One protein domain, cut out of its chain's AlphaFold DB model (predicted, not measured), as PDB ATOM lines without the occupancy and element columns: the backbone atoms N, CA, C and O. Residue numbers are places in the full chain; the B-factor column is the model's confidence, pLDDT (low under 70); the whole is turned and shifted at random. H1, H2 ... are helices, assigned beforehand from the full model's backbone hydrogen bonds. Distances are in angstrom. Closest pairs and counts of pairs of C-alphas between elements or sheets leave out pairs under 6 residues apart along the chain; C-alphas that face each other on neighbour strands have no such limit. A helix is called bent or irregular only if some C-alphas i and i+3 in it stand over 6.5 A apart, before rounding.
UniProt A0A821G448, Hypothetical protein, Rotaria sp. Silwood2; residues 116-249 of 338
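This is residues 116 to 249 of the 338 residues of the protein "Hypothetical protein" of Rotaria sp. Silwood2 (UniProt A0A821G448). The longest helix, H5, joins H3 and H4 in a three-helix up-and-down bundle, each helix running against the one before it, though H3 meets the other two only through its residues 178 to 189. On the side of H3 away from H5 runs the kinked helix H1, and H2 folds back from its end as the second arm of a helical hairpin, so that H3 lies between H1 and H5. The printed part has 134 residues with five named helices, H1 to H5 in that order, and no named strand; the class is all helix. The whole is only just compact, close to loose, with a radius of gyration of the C-alphas of 16.9 A, and elongated, spanning 61 by 32 by 21 A.

H5, residues 220 to 247, touches H4, residues 192 to 212, at a shallow tilt of 3 degrees, opposite ways; the closest C-alphas, of Val 199 and Ile 234, are 6.6 A apart. H5 touches H3, residues 163 to 189, with residues 231 to 242 alone, at a shallow tilt of 15 degrees, the same way; the closest C-alphas, of Lys 189 and Ser 242, are 5.4 A apart. H3 and H4 form a helical hairpin with a shallow tilt of 12 degrees, and their closest C-alphas, of Gly 186 and Phe 195, are 6.6 A apart. H1, residues 116 to 141, touches H3 at a shallow tilt of 31 degrees, the same way, with the C-alphas of Ile 134 and Asp 180 closest at 6.0 A. H1 touches H4 with residues 140 to 141 alone, the C-alphas of Ile 141 and Arg 204 being closest at 5.5 A. H2, residues 145 to 155, touches H1 at a steep tilt of 40 degrees, opposite ways, with the C-alphas of Arg 124 and Leu 154 closest at 6.4 A. H1 and H2 are both apart from H5. Of the six pairs of helices that touch, four are at a shallow tilt: the packing is mostly aligned, but only just. In H3 and H5 every O i to N i+4 pair is within hydrogen-bond range; in H1 15 of 22 are, in H2 4 of 7 and in H4 13 of 17.

H5 is 41.4 A from first to last C-alpha and ends at C-alpha 247, (100.680, 144.807, 107.959). H3 is 38.9 A long, H4 29.2 A, H1 35.7 A and H2 15.7 A. H1 begins at C-alpha 116, (151.896, 130.037, 90.005), and has a kink of 55 degrees near residue 135. H1 is irregular, with C-alphas 133 and 136 7.2 A apart; H4 is only just irregular, with C-alphas 193 and 196 6.8 A apart.

The C-alphas of Ser 116 and Arg 249, the two farthest apart, are 61.1 A apart. The printed part has no cut, and no link is long. Residues 214 to 222, of which 220 to 222 belong to H5, stand free. The mean pLDDT of the printed part is 81.3; residues 116 to 117, 157 to 160, 213 to 222 and 248 are under 70.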
ATOM      1  N   SER A 116     153.166 130.757  90.189       66.25
ATOM      2  CA  SER A 116     151.896 130.037  90.005       66.25
ATOM      3  C   SER A 116     151.457 129.306  91.282       66.25
ATOM      4  O   SER A 116     150.275 129.277  91.597       66.25
ATOM      5  N   ARG A 117     152.387 128.774  92.090       67.88
ATOM      6  CA  ARG A 117     152.030 128.124  93.367       67.88
ATOM      7  C   ARG A 117     151.496 129.126  94.389       67.88
ATOM      8  O   ARG A 117     150.527 128.819  95.072       67.88
ATOM      9  N   GLN A 118     152.112 130.302  94.493       71.75
ATOM     10  CA  GLN A 118     151.622 131.376  95.360       71.75
ATOM     11  C   GLN A 118     150.243 131.862  94.916       71.75
ATOM     12  O   GLN A 118     149.363 132.006  95.755       71.75
ATOM     13  N   GLU A 119     150.030 132.038  93.612       78.25
ATOM     14  CA  GLU A 119     148.738 132.437  93.051       78.25
ATOM     15  C   GLU A 119     147.649 131.378  93.277       78.25
ATOM     16  O   GLU A 119     146.556 131.700  93.741       78.25
ATOM     17  N   MET A 120     147.953 130.098  93.051       75.12
ATOM     18  CA  MET A 120     147.006 129.011  93.320       75.12
ATOM     19  C   MET A 120     146.717 128.848  94.809       75.12
ATOM     20  O   MET A 120     145.566 128.635  95.187       75.12
ATOM     21  N   ASN A 121     147.730 128.990  95.666       80.75
ATOM     22  CA  ASN A 121     147.535 128.999  97.113       80.75
ATOM     23  C   ASN A 121     146.701 130.204  97.551       80.75
ATOM     24  O   ASN A 121     145.836 130.053  98.403       80.75
ATOM     25  N   TYR A 122     146.901 131.376  96.947       85.44
ATOM     26  CA  TYR A 122     146.095 132.562  97.214       85.44
ATOM     27  C   TYR A 122     144.626 132.333  96.841       85.44
ATOM     28  O   TYR A 122     143.758 132.486  97.698       85.44
ATOM     29  N   ARG A 123     144.346 131.867  95.614       86.00
ATOM     30  CA  ARG A 123     142.981 131.524  95.162       86.00
ATOM     31  C   ARG A 123     142.333 130.471  96.058       86.00
ATOM     32  O   ARG A 123     141.164 130.582  96.414       86.00
ATOM     33  N   ARG A 124     143.105 129.461  96.464       87.06
ATOM     34  CA  ARG A 124     142.671 128.428  97.409       87.06
ATOM     35  C   ARG A 124     142.301 129.022  98.767       87.06
ATOM     36  O   ARG A 124     141.208 128.753  99.248       87.06
ATOM     37  N   THR A 125     143.162 129.846  99.357       88.75
ATOM     38  CA  THR A 125     142.895 130.504 100.645       88.75
ATOM     39  C   THR A 125     141.676 131.421 100.568       88.75
ATOM     40  O   THR A 125     140.875 131.435 101.499       88.75
ATOM     41  N   GLN A 126     141.481 132.139  99.456       90.12
ATOM     42  CA  GLN A 126     140.277 132.947  99.236       90.12
ATOM     43  C   GLN A 126     139.006 132.092  99.217       90.12
ATOM     44  O   GLN A 126     138.058 132.405  99.933       90.12
ATOM     45  N   LEU A 127     139.003 130.988  98.462       89.81
ATOM     46  CA  LEU A 127     137.858 130.075  98.414       89.81
ATOM     47  C   LEU A 127     137.539 129.466  99.781       89.81
ATOM     48  O   LEU A 127     136.368 129.374 100.140       89.81
ATOM     49  N   ILE A 128     138.561 129.070 100.546       90.75
ATOM     50  CA  ILE A 128     138.384 128.570 101.917       90.75
ATOM     51  C   ILE A 128     137.725 129.647 102.778       90.75
ATOM     52  O   ILE A 128     136.690 129.395 103.386       90.75
ATOM     53  N   ALA A 129     138.287 130.857 102.784       92.12
ATOM     54  CA  ALA A 129     137.796 131.953 103.609       92.12
ATOM     55  C   ALA A 129     136.351 132.351 103.270       92.12
ATOM     56  O   ALA A 129     135.589 132.726 104.160       92.12
ATOM     57  N   GLU A 130     135.956 132.298 101.998       91.81
ATOM     58  CA  GLU A 130     134.570 132.543 101.594       91.81
ATOM     59  C   GLU A 130     133.641 131.388 101.977       91.81
ATOM     60  O   GLU A 130     132.575 131.628 102.544       91.81
ATOM     61  N   TYR A 131     134.053 130.140 101.744       90.62
ATOM     62  CA  TYR A 131     133.250 128.970 102.093       90.62
ATOM     63  C   TYR A 131     133.009 128.863 103.608       90.62
ATOM     64  O   TYR A 131     131.888 128.593 104.040       90.62
ATOM     65  N   GLU A 132     134.015 129.151 104.434       90.69
ATOM     66  CA  GLU A 132     133.903 129.118 105.900       90.69
ATOM     67  C   GLU A 132     132.895 130.128 106.459       90.69
ATOM     68  O   GLU A 132     132.248 129.855 107.476       90.69
ATOM     69  N   LYS A 133     132.717 131.280 105.795       91.38
ATOM     70  CA  LYS A 133     131.731 132.297 106.205       91.38
ATOM     71  C   LYS A 133     130.304 131.763 106.120       91.38
ATOM     72  O   LYS A 133     129.512 132.018 107.026       91.38
ATOM     73  N   ILE A 134     130.006 131.010 105.063       90.19
ATOM     74  CA  ILE A 134     128.653 130.528 104.755       90.19
ATOM     75  C   ILE A 134     128.381 129.114 105.285       90.19
ATOM     76  O   ILE A 134     127.232 128.732 105.512       90.19
ATOM     77  N   GLN A 135     129.428 128.329 105.563       85.75
ATOM     78  CA  GLN A 135     129.313 126.918 105.947       85.75
ATOM     79  C   GLN A 135     128.382 126.684 107.146       85.75
ATOM     80  O   GLN A 135     127.726 125.645 107.208       85.75
ATOM     81  N   ARG A 136     128.310 127.616 108.108       87.00
ATOM     82  CA  ARG A 136     127.446 127.458 109.293       87.00
ATOM     83  C   ARG A 136     125.966 127.429 108.930       87.00
ATOM     84  O   ARG A 136     125.269 126.538 109.402       87.00
ATOM     85  N   ASN A 137     125.518 128.364 108.097       87.81
ATOM     86  CA  ASN A 137     124.117 128.479 107.696       87.81
ATOM     87  C   ASN A 137     123.728 127.318 106.770       87.81
ATOM     88  O   ASN A 137     122.663 126.726 106.912       87.81
ATOM     89  N   LEU A 138     124.637 126.907 105.879       87.69
ATOM     90  CA  LEU A 138     124.392 125.813 104.933       87.69
ATOM     91  C   LEU A 138     124.189 124.436 105.596       87.69
ATOM     92  O   LEU A 138     123.703 123.513 104.941       87.69
ATOM     93  N   LYS A 139     124.513 124.275 106.889       85.62
ATOM     94  CA  LYS A 139     124.199 123.045 107.641       85.62
ATOM     95  C   LYS A 139     122.693 122.786 107.734       85.62
ATOM     96  O   LYS A 139     122.295 121.629 107.729       85.62
ATOM     97  N   GLU A 140     121.867 123.833 107.756       83.38
ATOM     98  CA  GLU A 140     120.398 123.736 107.839       83.38
ATOM     99  C   GLU A 140     119.795 123.014 106.622       83.38
ATOM    100  O   GLU A 140     118.797 122.297 106.719       83.38
ATOM    101  N   ILE A 141     120.446 123.143 105.463       84.56
ATOM    102  CA  ILE A 141     119.985 122.564 104.198       84.56
ATOM    103  C   ILE A 141     120.713 121.269 103.826       84.56
ATOM    104  O   ILE A 141     120.579 120.826 102.691       84.56
ATOM    105  N   ASN A 142     121.460 120.646 104.746       81.56
ATOM    106  CA  ASN A 142     122.119 119.345 104.548       81.56
ATOM    107  C   ASN A 142     122.771 119.201 103.162       81.56
ATOM    108  O   ASN A 142     122.314 118.412 102.327       81.56
ATOM    109  N   LEU A 143     123.820 119.994 102.907       79.69
ATOM    110  CA  LEU A 143     124.550 119.938 101.642       79.69
ATOM    111  C   LEU A 143     124.888 118.495 101.253       79.69
ATOM    112  O   LEU A 143     125.324 117.693 102.079       79.69
ATOM    113  N   VAL A 144     124.711 118.174  99.971       81.44
ATOM    114  CA  VAL A 144     125.026 116.839  99.461       81.44
ATOM    115  C   VAL A 144     126.514 116.564  99.668       81.44
ATOM    116  O   VAL A 144     127.360 117.406  99.357       81.44
ATOM    117  N   GLN A 145     126.829 115.355 100.141       81.62
ATOM    118  CA  GLN A 145     128.189 114.940 100.493       81.62
ATOM    119  C   GLN A 145     129.202 115.209  99.374       81.62
ATOM    120  O   GLN A 145     130.320 115.621  99.643       81.62
ATOM    121  N   SER A 146     128.803 115.078  98.108       79.69
ATOM    122  CA  SER A 146     129.676 115.321  96.953       79.69
ATOM    123  C   SER A 146     130.150 116.774  96.802       79.69
ATOM    124  O   SER A 146     131.206 116.996  96.196       79.69
ATOM    125  N   ILE A 147     129.391 117.752  97.313       81.38
ATOM    126  CA  ILE A 147     129.777 119.170  97.380       81.38
ATOM    127  C   ILE A 147     130.687 119.375  98.591       81.38
ATOM    128  O   ILE A 147     131.768 119.941  98.449       81.38
ATOM    129  N   THR A 148     130.312 118.833  99.749       84.88
ATOM    130  CA  THR A 148     131.138 118.874 100.965       84.88
ATOM    131  C   THR A 148     132.527 118.270 100.725       84.88
ATOM    132  O   THR A 148     133.536 118.876 101.075       84.88
ATOM    133  N   ASP A 149     132.601 117.129 100.039       85.38
ATOM    134  CA  ASP A 149     133.841 116.448  99.655       85.38
ATOM    135  C   ASP A 149     134.649 117.219  98.610       85.38
ATOM    136  O   ASP A 149     135.866 117.062  98.512       85.38
ATOM    137  N   LEU A 150     133.984 118.028  97.782       85.50
ATOM    138  CA  LEU A 150     134.665 118.877  96.815       85.50
ATOM    139  C   LEU A 150     135.392 120.012  97.537       85.50
ATOM    140  O   LEU A 150     136.581 120.202  97.298       85.50
ATOM    141  N   PHE A 151     134.717 120.714  98.449       87.56
ATOM    142  CA  PHE A 151     135.330 121.797  99.222       87.56
ATOM    143  C   PHE A 151     136.308 121.279 100.289       87.56
ATOM    144  O   PHE A 151     137.311 121.935 100.548       87.56
ATOM    145  N   SER A 152     136.119 120.072 100.842       86.31
ATOM    146  CA  SER A 152     137.064 119.486 101.811       86.31
ATOM    147  C   SER A 152     138.464 119.262 101.225       86.31
ATOM    148  O   SER A 152     139.467 119.306 101.941       86.31
ATOM    149  N   LYS A 153     138.562 119.088  99.901       86.62
ATOM    150  CA  LYS A 153     139.841 119.010  99.185       86.62
ATOM    151  C   LYS A 153     140.676 120.278  99.337       86.62
ATOM    152  O   LYS A 153     141.899 120.170  99.391       86.62
ATOM    153  N   LEU A 154     140.046 121.451  99.471       85.38
ATOM    154  CA  LEU A 154     140.744 122.725  99.679       85.38
ATOM    155  C   LEU A 154     141.537 122.759 100.991       85.38
ATOM    156  O   LEU A 154     142.383 123.626 101.155       85.38
ATOM    157  N   TYR A 155     141.336 121.826 101.916       84.75
ATOM    158  CA  TYR A 155     142.096 121.770 103.169       84.75
ATOM    159  C   TYR A 155     143.330 120.859 103.094       84.75
ATOM    160  O   TYR A 155     144.084 120.770 104.055       84.75
ATOM    161  N   LYS A 156     143.571 120.180 101.963       81.62
ATOM    162  CA  LYS A 156     144.707 119.259 101.789       81.62
ATOM    163  C   LYS A 156     145.887 119.946 101.102       81.62
ATOM    164  O   LYS A 156     145.839 120.203  99.899       81.62
ATOM    165  N   ASP A 157     146.958 120.225 101.839       59.91
ATOM    166  CA  ASP A 157     148.100 121.048 101.388       59.91
ATOM    167  C   ASP A 157     148.855 120.530 100.156       59.91
ATOM    168  O   ASP A 157     149.419 121.328  99.409       59.91
ATOM    169  N   ASP A 158     148.749 119.234  99.856       60.03
ATOM    170  CA  ASP A 158     149.411 118.611  98.704       60.03
ATOM    171  C   ASP A 158     148.549 118.519  97.432       60.03
ATOM    172  O   ASP A 158     149.007 118.007  96.404       60.03
ATOM    173  N   GLN A 159     147.303 119.009  97.448       64.31
ATOM    174  CA  GLN A 159     146.449 118.953  96.258       64.31
ATOM    175  C   GLN A 159     146.696 120.116  95.295       64.31
ATOM    176  O   GLN A 159     146.480 121.286  95.611       64.31
ATOM    177  N   PHE A 160     147.088 119.759  94.070       64.94
ATOM    178  CA  PHE A 160     147.076 120.655  92.920       64.94
ATOM    179  C   PHE A 160     145.692 120.636  92.271       64.94
ATOM    180  O   PHE A 160     145.216 119.587  91.841       64.94
ATOM    181  N   PHE A 161     145.072 121.807  92.165       73.75
ATOM    182  CA  PHE A 161     143.827 121.997  91.426       73.75
ATOM    183  C   PHE A 161     144.135 122.581  90.048       73.75
ATOM    184  O   PHE A 161     144.988 123.459  89.918       73.75
ATOM    185  N   SER A 162     143.450 122.094  89.012       74.56
ATOM    186  CA  SER A 162     143.438 122.763  87.710       74.56
ATOM    187  C   SER A 162     142.593 124.040  87.768       74.56
ATOM    188  O   SER A 162     141.734 124.181  88.640       74.56
ATOM    189  N   ASP A 163     142.789 124.948  86.811       74.69
ATOM    190  CA  ASP A 163     141.950 126.146  86.683       74.69
ATOM    191  C   ASP A 163     140.466 125.808  86.522       74.69
ATOM    192  O   ASP A 163     139.624 126.449  87.141       74.69
ATOM    193  N   ASP A 164     140.143 124.745  85.784       71.12
ATOM    194  CA  ASP A 164     138.762 124.271  85.634       71.12
ATOM    195  C   ASP A 164     138.136 123.871  86.976       71.12
ATOM    196  O   ASP A 164     136.963 124.146  87.226       71.12
ATOM    197  N   MET A 165     138.920 123.250  87.865       78.56
ATOM    198  CA  MET A 165     138.453 122.881  89.201       78.56
ATOM    199  C   MET A 165     138.217 124.112  90.072       78.56
ATOM    200  O   MET A 165     137.213 124.159  90.783       78.56
ATOM    201  N   PHE A 166     139.095 125.114  89.995       80.12
ATOM    202  CA  PHE A 166     138.871 126.394  90.664       80.12
ATOM    203  C   PHE A 166     137.610 127.076  90.143       80.12
ATOM    204  O   PHE A 166     136.766 127.459  90.942       80.12
ATOM    205  N   ASN A 167     137.437 127.157  88.825       78.06
ATOM    206  CA  ASN A 167     136.262 127.773  88.212       78.06
ATOM    207  C   ASN A 167     134.972 127.044  88.610       78.06
ATOM    208  O   ASN A 167     133.979 127.688  88.938       78.06
ATOM    209  N   LEU A 168     134.993 125.708  88.653       81.56
ATOM    210  CA  LEU A 168     133.873 124.914  89.152       81.56
ATOM    211  C   LEU A 168     133.541 125.259  90.610       81.56
ATOM    212  O   LEU A 168     132.377 125.496  90.928       81.56
ATOM    213  N   MET A 169     134.543 125.296  91.494       82.69
ATOM    214  CA  MET A 169     134.344 125.634  92.906       82.69
ATOM    215  C   MET A 169     133.851 127.072  93.085       82.69
ATOM    216  O   MET A 169     132.913 127.285  93.845       82.69
ATOM    217  N   THR A 170     134.415 128.035  92.356       85.25
ATOM    218  CA  THR A 170     133.974 129.437  92.357       85.25
ATOM    219  C   THR A 170     132.523 129.559  91.899       85.25
ATOM    220  O   THR A 170     131.723 130.203  92.571       85.25
ATOM    221  N   ASN A 171     132.141 128.894  90.808       83.31
ATOM    222  CA  ASN A 171     130.763 128.923  90.313       83.31
ATOM    223  C   ASN A 171     129.784 128.289  91.308       83.31
ATOM    224  O   ASN A 171     128.712 128.835  91.553       83.31
ATOM    225  N   LEU A 172     130.157 127.160  91.922       83.56
ATOM    226  CA  LEU A 172     129.356 126.556  92.988       83.56
ATOM    227  C   LEU A 172     129.226 127.497  94.185       83.56
ATOM    228  O   LEU A 172     128.140 127.624  94.743       83.56
ATOM    229  N   LEU A 173     130.303 128.189  94.551       85.56
ATOM    230  CA  LEU A 173     130.317 129.120  95.669       85.56
ATOM    231  C   LEU A 173     129.375 130.309  95.450       85.56
ATOM    232  O   LEU A 173     128.717 130.724  96.397       85.56
ATOM    233  N   VAL A 174     129.221 130.802  94.215       86.94
ATOM    234  CA  VAL A 174     128.206 131.819  93.878       86.94
ATOM    235  C   VAL A 174     126.800 131.336  94.244       86.94
ATOM    236  O   VAL A 174     126.045 132.067  94.880       86.94
ATOM    237  N   PHE A 175     126.455 130.089  93.912       86.88
ATOM    238  CA  PHE A 175     125.155 129.523  94.281       86.88
ATOM    239  C   PHE A 175     125.013 129.316  95.784       86.88
ATOM    240  O   PHE A 175     123.967 129.631  96.342       86.88
ATOM    241  N   LEU A 176     126.058 128.820  96.448       88.38
ATOM    242  CA  LEU A 176     126.044 128.627  97.897       88.38
ATOM    243  C   LEU A 176     125.915 129.958  98.654       88.38
ATOM    244  O   LEU A 176     125.201 130.010  99.650       88.38
ATOM    245  N   ASN A 177     126.537 131.034  98.165       87.62
ATOM    246  CA  ASN A 177     126.376 132.385  98.711       87.62
ATOM    247  C   ASN A 177     124.935 132.894  98.558       87.62
ATOM    248  O   ASN A 177     124.395 133.496  99.482       87.62
ATOM    249  N   GLU A 178     124.283 132.628  97.424       88.44
ATOM    250  CA  GLU A 178     122.873 132.994  97.241       88.44
ATOM    251  C   GLU A 178     121.959 132.210  98.198       88.44
ATOM    252  O   GLU A 178     121.060 132.782  98.816       88.44
ATOM    253  N   MET A 179     122.224 130.912  98.389       90.19
ATOM    254  CA  MET A 179     121.524 130.091  99.385       90.19
ATOM    255  C   MET A 179     121.706 130.647 100.801       90.19
ATOM    256  O   MET A 179     120.733 130.769 101.541       90.19
ATOM    257  N   ASP A 180     122.934 131.016 101.166       92.88
ATOM    258  CA  ASP A 180     123.261 131.631 102.454       92.88
ATOM    259  C   ASP A 180     122.483 132.936 102.682       92.88
ATOM    260  O   ASP A 180     121.826 133.106 103.714       92.88
ATOM    261  N   ALA A 181     122.461 133.820 101.682       89.69
ATOM    262  CA  ALA A 181     121.714 135.072 101.736       89.69
ATOM    263  C   ALA A 181     120.205 134.838 101.914       89.69
ATOM    264  O   ALA A 181     119.552 135.532 102.704       89.69
ATOM    265  N   ILE A 182     119.648 133.842 101.218       89.69
ATOM    266  CA  ILE A 182     118.246 133.432 101.350       89.69
ATOM    267  C   ILE A 182     117.957 132.910 102.763       89.69
ATOM    268  O   ILE A 182     116.961 133.327 103.356       89.69
ATOM    269  N   LEU A 183     118.825 132.065 103.327       92.06
ATOM    270  CA  LEU A 183     118.679 131.545 104.693       92.06
ATOM    271  C   LEU A 183     118.684 132.680 105.723       92.06
ATOM    272  O   LEU A 183     117.777 132.773 106.551       92.06
ATOM    273  N   ILE A 184     119.649 133.601 105.630       89.06
ATOM    274  CA  ILE A 184     119.747 134.760 106.529       89.06
ATOM    275  C   ILE A 184     118.496 135.638 106.424       89.06
ATOM    276  O   ILE A 184     117.932 136.054 107.441       89.06
ATOM    277  N   LYS A 185     118.061 135.949 105.199       86.12
ATOM    278  CA  LYS A 185     116.896 136.810 104.959       86.12
ATOM    279  C   LYS A 185     115.604 136.143 105.420       86.12
ATOM    280  O   LYS A 185     114.772 136.814 106.028       86.12
ATOM    281  N   GLY A 186     115.453 134.846 105.165       86.25
ATOM    282  CA  GLY A 186     114.307 134.062 105.604       86.25
ATOM    283  C   GLY A 186     114.216 134.012 107.128       86.25
ATOM    284  O   GLY A 186     113.174 134.382 107.655       86.25
ATOM    285  N   ARG A 187     115.310 133.724 107.849       88.75
ATOM    286  CA  ARG A 187     115.324 133.736 109.328       88.75
ATOM    287  C   ARG A 187     114.924 135.077 109.936       88.75
ATOM    288  O   ARG A 187     114.272 135.124 110.969       88.75
ATOM    289  N   LYS A 188     115.325 136.185 109.307       86.38
ATOM    290  CA  LYS A 188     114.975 137.532 109.784       86.38
ATOM    291  C   LYS A 188     113.508 137.894 109.550       86.38
ATOM    292  O   LYS A 188     112.982 138.737 110.269       86.38
ATOM    293  N   LYS A 189     112.883 137.342 108.505       84.00
ATOM    294  CA  LYS A 189     111.574 137.799 108.005       84.00
ATOM    295  C   LYS A 189     110.434 136.810 108.224       84.00
ATOM    296  O   LYS A 189     109.280 137.228 108.191       84.00
ATOM    297  N   LEU A 190     110.737 135.529 108.405       84.75
ATOM    298  CA  LEU A 190     109.761 134.448 108.498       84.75
ATOM    299  C   LEU A 190     109.685 133.892 109.916       84.75
ATOM    300  O   LEU A 190     110.656 133.922 110.667       84.75
ATOM    301  N   GLN A 191     108.518 133.351 110.260       83.25
ATOM    302  CA  GLN A 191     108.370 132.536 111.459       83.25
ATOM    303  C   GLN A 191     108.979 131.149 111.234       83.25
ATOM    304  O   GLN A 191     108.894 130.600 110.134       83.25
ATOM    305  N   GLU A 192     109.516 130.563 112.305       82.19
ATOM    306  CA  GLU A 192     110.164 129.245 112.291       82.19
ATOM    307  C   GLU A 192     109.267 128.151 111.690       82.19
ATOM    308  O   GLU A 192     109.719 127.338 110.891       82.19
ATOM    309  N   SER A 193     107.966 128.185 112.000       82.56
ATOM    310  CA  SER A 193     106.978 127.201 111.532       82.56
ATOM    311  C   SER A 193     106.824 127.143 110.011       82.56
ATOM    312  O   SER A 193     106.403 126.119 109.487       82.56
ATOM    313  N   VAL A 194     107.140 128.231 109.309       85.75
ATOM    314  CA  VAL A 194     106.958 128.360 107.856       85.75
ATOM    315  C   VAL A 194     108.306 128.359 107.120       85.75
ATOM    316  O   VAL A 194     108.371 128.063 105.925       85.75
ATOM    317  N   PHE A 195     109.399 128.670 107.824       88.06
ATOM    318  CA  PHE A 195     110.751 128.745 107.272       88.06
ATOM    319  C   PHE A 195     111.212 127.415 106.657       88.06
ATOM    320  O   PHE A 195     111.780 127.402 105.562       88.06
ATOM    321  N   GLU A 196     110.908 126.295 107.315       89.62
ATOM    322  CA  GLU A 196     111.307 124.966 106.849       89.62
ATOM    323  C   GLU A 196     110.715 124.628 105.469       89.62
ATOM    324  O   GLU A 196     111.446 124.256 104.546       89.62
ATOM    325  N   ASP A 197     109.406 124.824 105.305       88.12
ATOM    326  CA  ASP A 197     108.685 124.467 104.080       88.12
ATOM    327  C   ASP A 197     108.951 125.443 102.930       88.12
ATOM    328  O   ASP A 197     109.036 125.036 101.769       88.12
ATOM    329  N   LEU A 198     109.079 126.739 103.230       87.38
ATOM    330  CA  LEU A 198     109.191 127.780 102.203       87.38
ATOM    331  C   LEU A 198     110.630 128.104 101.799       87.38
ATOM    332  O   LEU A 198     110.838 128.677 100.728       87.38
ATOM    333  N   VAL A 199     111.617 127.760 102.631       90.56
ATOM    334  CA  VAL A 199     113.030 128.071 102.378       90.56
ATOM    335  C   VAL A 199     113.884 126.808 102.382       90.56
ATOM    336  O   VAL A 199     114.450 126.461 101.341       90.56
ATOM    337  N   ASN A 200     113.960 126.081 103.500       90.19
ATOM    338  CA  ASN A 200     114.904 124.965 103.625       90.19
ATOM    339  C   ASN A 200     114.601 123.819 102.654       90.19
ATOM    340  O   ASN A 200     115.511 123.306 101.993       90.19
ATOM    341  N   ALA A 201     113.333 123.420 102.528       90.00
ATOM    342  CA  ALA A 201     112.930 122.359 101.612       90.00
ATOM    343  C   ALA A 201     113.236 122.704 100.136       90.00
ATOM    344  O   ALA A 201     113.951 121.919  99.502       90.00
ATOM    345  N   PRO A 202     112.821 123.865  99.589       90.69
ATOM    346  CA  PRO A 202     113.201 124.287  98.240       90.69
ATOM    347  C   PRO A 202     114.716 124.339  98.012       90.69
ATOM    348  O   PRO A 202     115.204 123.809  97.011       90.69
ATOM    349  N   LEU A 203     115.483 124.894  98.956       91.62
ATOM    350  CA  LEU A 203     116.944 124.947  98.845       91.62
ATOM    351  C   LEU A 203     117.568 123.545  98.785       91.62
ATOM    352  O   LEU A 203     118.431 123.294  97.943       91.62
ATOM    353  N   ARG A 204     117.082 122.590  99.590       90.06
ATOM    354  CA  ARG A 204     117.518 121.183  99.519       90.06
ATOM    355  C   ARG A 204     117.267 120.553  98.155       90.06
ATOM    356  O   ARG A 204     118.097 119.770  97.688       90.06
ATOM    357  N   HIS A 205     116.152 120.878  97.506       88.50
ATOM    358  CA  HIS A 205     115.883 120.410  96.147       88.50
ATOM    359  C   HIS A 205     116.891 120.977  95.142       88.50
ATOM    360  O   HIS A 205     117.415 120.211  94.333       88.50
ATOM    361  N   ILE A 206     117.235 122.264  95.242       88.12
ATOM    362  CA  ILE A 206     118.249 122.893  94.380       88.12
ATOM    363  C   ILE A 206     119.620 122.236  94.584       88.12
ATOM    364  O   ILE A 206     120.288 121.899  93.609       88.12
ATOM    365  N   VAL A 207     120.035 121.984  95.830       86.50
ATOM    366  CA  VAL A 207     121.316 121.312  96.122       86.50
ATOM    367  C   VAL A 207     121.347 119.897  95.535       86.50
ATOM    368  O   VAL A 207     122.333 119.502  94.907       86.50
ATOM    369  N   LYS A 208     120.266 119.124  95.699       84.88
ATOM    370  CA  LYS A 208     120.153 117.785  95.099       84.88
ATOM    371  C   LYS A 208     120.252 117.856  93.580       84.88
ATOM    372  O   LYS A 208     121.023 117.094  92.996       84.88
ATOM    373  N   TYR A 209     119.541 118.800  92.967       83.81
ATOM    374  CA  TYR A 209     119.587 119.035  91.530       83.81
ATOM    375  C   TYR A 209     121.006 119.371  91.061       83.81
ATOM    376  O   TYR A 209     121.508 118.697  90.173       83.81
ATOM    377  N   LEU A 210     121.711 120.292  91.726       78.88
ATOM    378  CA  LEU A 210     123.116 120.623  91.436       78.88
ATOM    379  C   LEU A 210     124.050 119.401  91.506       78.88
ATOM    380  O   LEU A 210     124.989 119.281  90.721       78.88
ATOM    381  N   SER A 211     123.809 118.485  92.447       74.44
ATOM    382  CA  SER A 211     124.683 117.327  92.670       74.44
ATOM    383  C   SER A 211     124.499 116.184  91.661       74.44
ATOM    384  O   SER A 211     125.461 115.469  91.373       74.44
ATOM    385  N   ALA A 212     123.290 116.019  91.115       71.00
ATOM    386  CA  ALA A 212     122.930 114.908  90.230       71.00
ATOM    387  C   ALA A 212     123.493 115.051  88.802       71.00
ATOM    388  O   ALA A 212     123.524 114.088  88.047       71.00
ATOM    389  N   GLN A 213     123.973 116.239  88.431       62.25
ATOM    390  CA  GLN A 213     124.208 116.615  87.032       62.25
ATOM    391  C   GLN A 213     125.658 116.410  86.562       62.25
ATOM    392  O   GLN A 213     126.037 116.854  85.485       62.25
ATOM    393  N   ARG A 214     126.495 115.695  87.332       55.00
ATOM    394  CA  ARG A 214     127.900 115.415  86.963       55.00
ATOM    395  C   ARG A 214     128.067 114.517  85.717       55.00
ATOM    396  O   ARG A 214     129.208 114.282  85.327       55.00
ATOM    397  N   GLN A 215     126.989 114.003  85.114       48.38
ATOM    398  CA  GLN A 215     127.050 113.015  84.026       48.38
ATOM    399  C   GLN A 215     126.665 113.530  82.622       48.38
ATOM    400  O   GLN A 215     127.096 112.905  81.658       48.38
ATOM    401  N   ASP A 216     125.989 114.679  82.465       43.91
ATOM    402  CA  ASP A 216     125.546 115.176  81.146       43.91
ATOM    403  C   ASP A 216     126.253 116.474  80.712       43.91
ATOM    404  O   ASP A 216     126.212 117.498  81.389       43.91
ATOM    405  N   ARG A 217     126.922 116.441  79.549       43.75
ATOM    406  CA  ARG A 217     127.804 117.524  79.057       43.75
ATOM    407  C   ARG A 217     127.102 118.671  78.315       43.75
ATOM    408  O   ARG A 217     127.738 119.695  78.093       43.75
ATOM    409  N   ASN A 218     125.821 118.549  77.965       45.38
ATOM    410  CA  ASN A 218     125.126 119.519  77.099       45.38
ATOM    411  C   ASN A 218     124.172 120.473  77.856       45.38
ATOM    412  O   ASN A 218     123.276 121.056  77.252       45.38
ATOM    413  N   PHE A 219     124.346 120.639  79.172       49.94
ATOM    414  CA  PHE A 219     123.270 121.087  80.070       49.94
ATOM    415  C   PHE A 219     123.549 122.403  80.845       49.94
ATOM    416  O   PHE A 219     122.798 122.770  81.740       49.94
ATOM    417  N   ALA A 220     124.596 123.171  80.533       63.62
ATOM    418  CA  ALA A 220     124.997 124.263  81.432       63.62
ATOM    419  C   ALA A 220     124.026 125.465  81.456       63.62
ATOM    420  O   ALA A 220     123.615 125.890  82.527       63.62
ATOM    421  N   GLU A 221     123.623 126.040  80.319       65.44
ATOM    422  CA  GLU A 221     122.978 127.366  80.355       65.44
ATOM    423  C   GLU A 221     121.524 127.346  80.854       65.44
ATOM    424  O   GLU A 221     121.135 128.186  81.669       65.44
ATOM    425  N   GLN A 222     120.720 126.377  80.406       69.31
ATOM    426  CA  GLN A 222     119.313 126.292  80.804       69.31
ATOM    427  C   GLN A 222     119.165 125.960  82.297       69.31
ATOM    428  O   GLN A 222     118.343 126.570  82.971       69.31
ATOM    429  N   GLN A 223     120.021 125.097  82.857       72.44
ATOM    430  CA  GLN A 223     119.993 124.773  84.294       72.44
ATOM    431  C   GLN A 223     120.303 125.972  85.163       72.44
ATOM    432  O   GLN A 223     119.670 126.164  86.197       72.44
ATOM    433  N   LEU A 224     121.287 126.775  84.757       76.94
ATOM    434  CA  LEU A 224     121.646 127.978  85.499       76.94
ATOM    435  C   LEU A 224     120.453 128.938  85.525       76.94
ATOM    436  O   LEU A 224     120.144 129.488  86.580       76.94
ATOM    437  N   LYS A 225     119.737 129.078  84.401       79.88
ATOM    438  CA  LYS A 225     118.504 129.878  84.322       79.88
ATOM    439  C   LYS A 225     117.388 129.311  85.198       79.88
ATOM    440  O   LYS A 225     116.705 130.090  85.868       79.88
ATOM    441  N   ASP A 226     117.225 127.992  85.235       82.31
ATOM    442  CA  ASP A 226     116.201 127.331  86.046       82.31
ATOM    443  C   ASP A 226     116.490 127.514  87.544       82.31
ATOM    444  O   ASP A 226     115.642 128.007  88.285       82.31
ATOM    445  N   ILE A 227     117.725 127.246  87.983       84.00
ATOM    446  CA  ILE A 227     118.172 127.439  89.372       84.00
ATOM    447  C   ILE A 227     118.036 128.906  89.799       84.00
ATOM    448  O   ILE A 227     117.527 129.203  90.880       84.00
ATOM    449  N   GLN A 228     118.452 129.848  88.951       85.06
ATOM    450  CA  GLN A 228     118.287 131.276  89.229       85.06
ATOM    451  C   GLN A 228     116.811 131.681  89.314       85.06
ATOM    452  O   GLN A 228     116.447 132.522  90.140       85.06
ATOM    453  N   SER A 229     115.954 131.106  88.470       85.81
ATOM    454  CA  SER A 229     114.509 131.350  88.524       85.81
ATOM    455  C   SER A 229     113.912 130.822  89.828       85.81
ATOM    456  O   SER A 229     113.090 131.512  90.435       85.81
ATOM    457  N   GLU A 230     114.394 129.678  90.310       90.06
ATOM    458  CA  GLU A 230     114.016 129.101  91.601       90.06
ATOM    459  C   GLU A 230     114.465 129.951  92.792       90.06
ATOM    460  O   GLU A 230     113.656 130.238  93.674       90.06
ATOM    461  N   PHE A 231     115.695 130.474  92.795       87.25
ATOM    462  CA  PHE A 231     116.114 131.427  93.831       87.25
ATOM    463  C   PHE A 231     115.228 132.669  93.863       87.25
ATOM    464  O   PHE A 231     114.758 133.082  94.926       87.25
ATOM    465  N   LYS A 232     114.922 133.239  92.691       88.38
ATOM    466  CA  LYS A 232     113.999 134.377  92.592       88.38
ATOM    467  C   LYS A 232     112.604 134.015  93.102       88.38
ATOM    468  O   LYS A 232     111.954 134.854  93.720       88.38
ATOM    469  N   ARG A 233     112.130 132.787  92.869       89.25
ATOM    470  CA  ARG A 233     110.852 132.296  93.405       89.25
ATOM    471  C   ARG A 233     110.867 132.257  94.934       89.25
ATOM    472  O   ARG A 233     109.940 132.788  95.539       89.25
ATOM    473  N   ILE A 234     111.931 131.750  95.556       88.44
ATOM    474  CA  ILE A 234     112.076 131.744  97.024       88.44
ATOM    475  C   ILE A 234     112.119 133.178  97.580       88.44
ATOM    476  O   ILE A 234     111.433 133.483  98.555       88.44
ATOM    477  N   HIS A 235     112.836 134.102  96.929       87.06
ATOM    478  CA  HIS A 235     112.830 135.520  97.328       87.06
ATOM    479  C   HIS A 235     111.434 136.142  97.303       87.06
ATOM    480  O   HIS A 235     111.103 136.907  98.210       87.06
ATOM    481  N   ARG A 236     110.613 135.812  96.297       87.94
ATOM    482  CA  ARG A 236     109.213 136.263  96.224       87.94
ATOM    483  C   ARG A 236     108.389 135.704  97.373       87.94
ATOM    484  O   ARG A 236     107.649 136.455  97.994       87.94
ATOM    485  N   VAL A 237     108.557 134.427  97.704       89.44
ATOM    486  CA  VAL A 237     107.873 133.814  98.850       89.44
ATOM    487  C   VAL A 237     108.240 134.527 100.155       89.44
ATOM    488  O   VAL A 237     107.350 134.926 100.905       89.44
ATOM    489  N   ILE A 238     109.533 134.787 100.385       84.00
ATOM    490  CA  ILE A 238     109.998 135.553 101.553       84.00
ATOM    491  C   ILE A 238     109.398 136.967 101.562       84.00
ATOM    492  O   ILE A 238     109.031 137.474 102.622       84.00
ATOM    493  N   TYR A 239     109.301 137.616 100.400       85.69
ATOM    494  CA  TYR A 239     108.692 138.940 100.274       85.69
ATOM    495  C   TYR A 239     107.211 138.931 100.669       85.69
ATOM    496  O   TYR A 239     106.824 139.748 101.499       85.69
ATOM    497  N   ILE A 240     106.411 137.993 100.148       84.44
ATOM    498  CA  ILE A 240     104.974 137.903 100.459       84.44
ATOM    499  C   ILE A 240     104.766 137.730 101.965       84.44
ATOM    500  O   ILE A 240     103.989 138.463 102.570       84.44
ATOM    501  N   GLU A 241     105.465 136.784 102.591       83.75
ATOM    502  CA  GLU A 241     105.286 136.521 104.023       83.75
ATOM    503  C   GLU A 241     105.799 137.689 104.890       83.75
ATOM    504  O   GLU A 241     105.179 138.043 105.893       83.75
ATOM    505  N   SER A 242     106.877 138.364 104.470       79.81
ATOM    506  CA  SER A 242     107.351 139.605 105.102       79.81
ATOM    507  C   SER A 242     106.314 140.725 105.016       79.81
ATOM    508  O   SER A 242     106.160 141.487 105.969       79.81
ATOM    509  N   LEU A 243     105.635 140.844 103.876       78.88
ATOM    510  CA  LEU A 243     104.607 141.847 103.628       78.88
ATOM    511  C   LEU A 243     103.372 141.574 104.496       78.88
ATOM    512  O   LEU A 243     102.943 142.464 105.228       78.88
ATOM    513  N   VAL A 244     102.889 140.329 104.530       78.44
ATOM    514  CA  VAL A 244     101.802 139.896 105.429       78.44
ATOM    515  C   VAL A 244     102.133 140.203 106.892       78.44
ATOM    516  O   VAL A 244     101.314 140.784 107.601       78.44
ATOM    517  N   SER A 245     103.349 139.870 107.336       74.19
ATOM    518  CA  SER A 245     103.811 140.127 108.707       74.19
ATOM    519  C   SER A 245     103.861 141.624 109.047       74.19
ATOM    520  O   SER A 245     103.486 142.031 110.148       74.19
ATOM    521  N   SER A 246     104.274 142.470 108.093       73.69
ATOM    522  CA  SER A 246     104.398 143.921 108.300       73.69
ATOM    523  C   SER A 246     103.067 144.643 108.500       73.69
ATOM    524  O   SER A 246     103.025 145.634 109.226       73.69
ATOM    525  N   LEU A 247     101.979 144.136 107.914       73.38
ATOM    526  CA  LEU A 247     100.680 144.807 107.959       73.38
ATOM    527  C   LEU A 247     100.081 144.820 109.369       73.38
ATOM    528  O   LEU A 247      99.295 145.714 109.662       73.38
ATOM    529  N   LYS A 248     100.467 143.878 110.251       67.50
ATOM    530  CA  LYS A 248     100.075 143.799 111.681       67.50
ATOM    531  C   LYS A 248      98.582 144.070 111.955       67.50
ATOM    532  O   LYS A 248      98.213 144.513 113.040       67.50
ATOM    533  N   ARG A 249      97.720 143.801 110.973       78.19
ATOM    534  CA  ARG A 249      96.278 144.058 110.995       78.19
ATOM    535  C   ARG A 249      95.545 142.988 110.209       78.19
ATOM    536  O   ARG A 249      96.138 142.297 109.382       78.19
TER     537      ARG A 249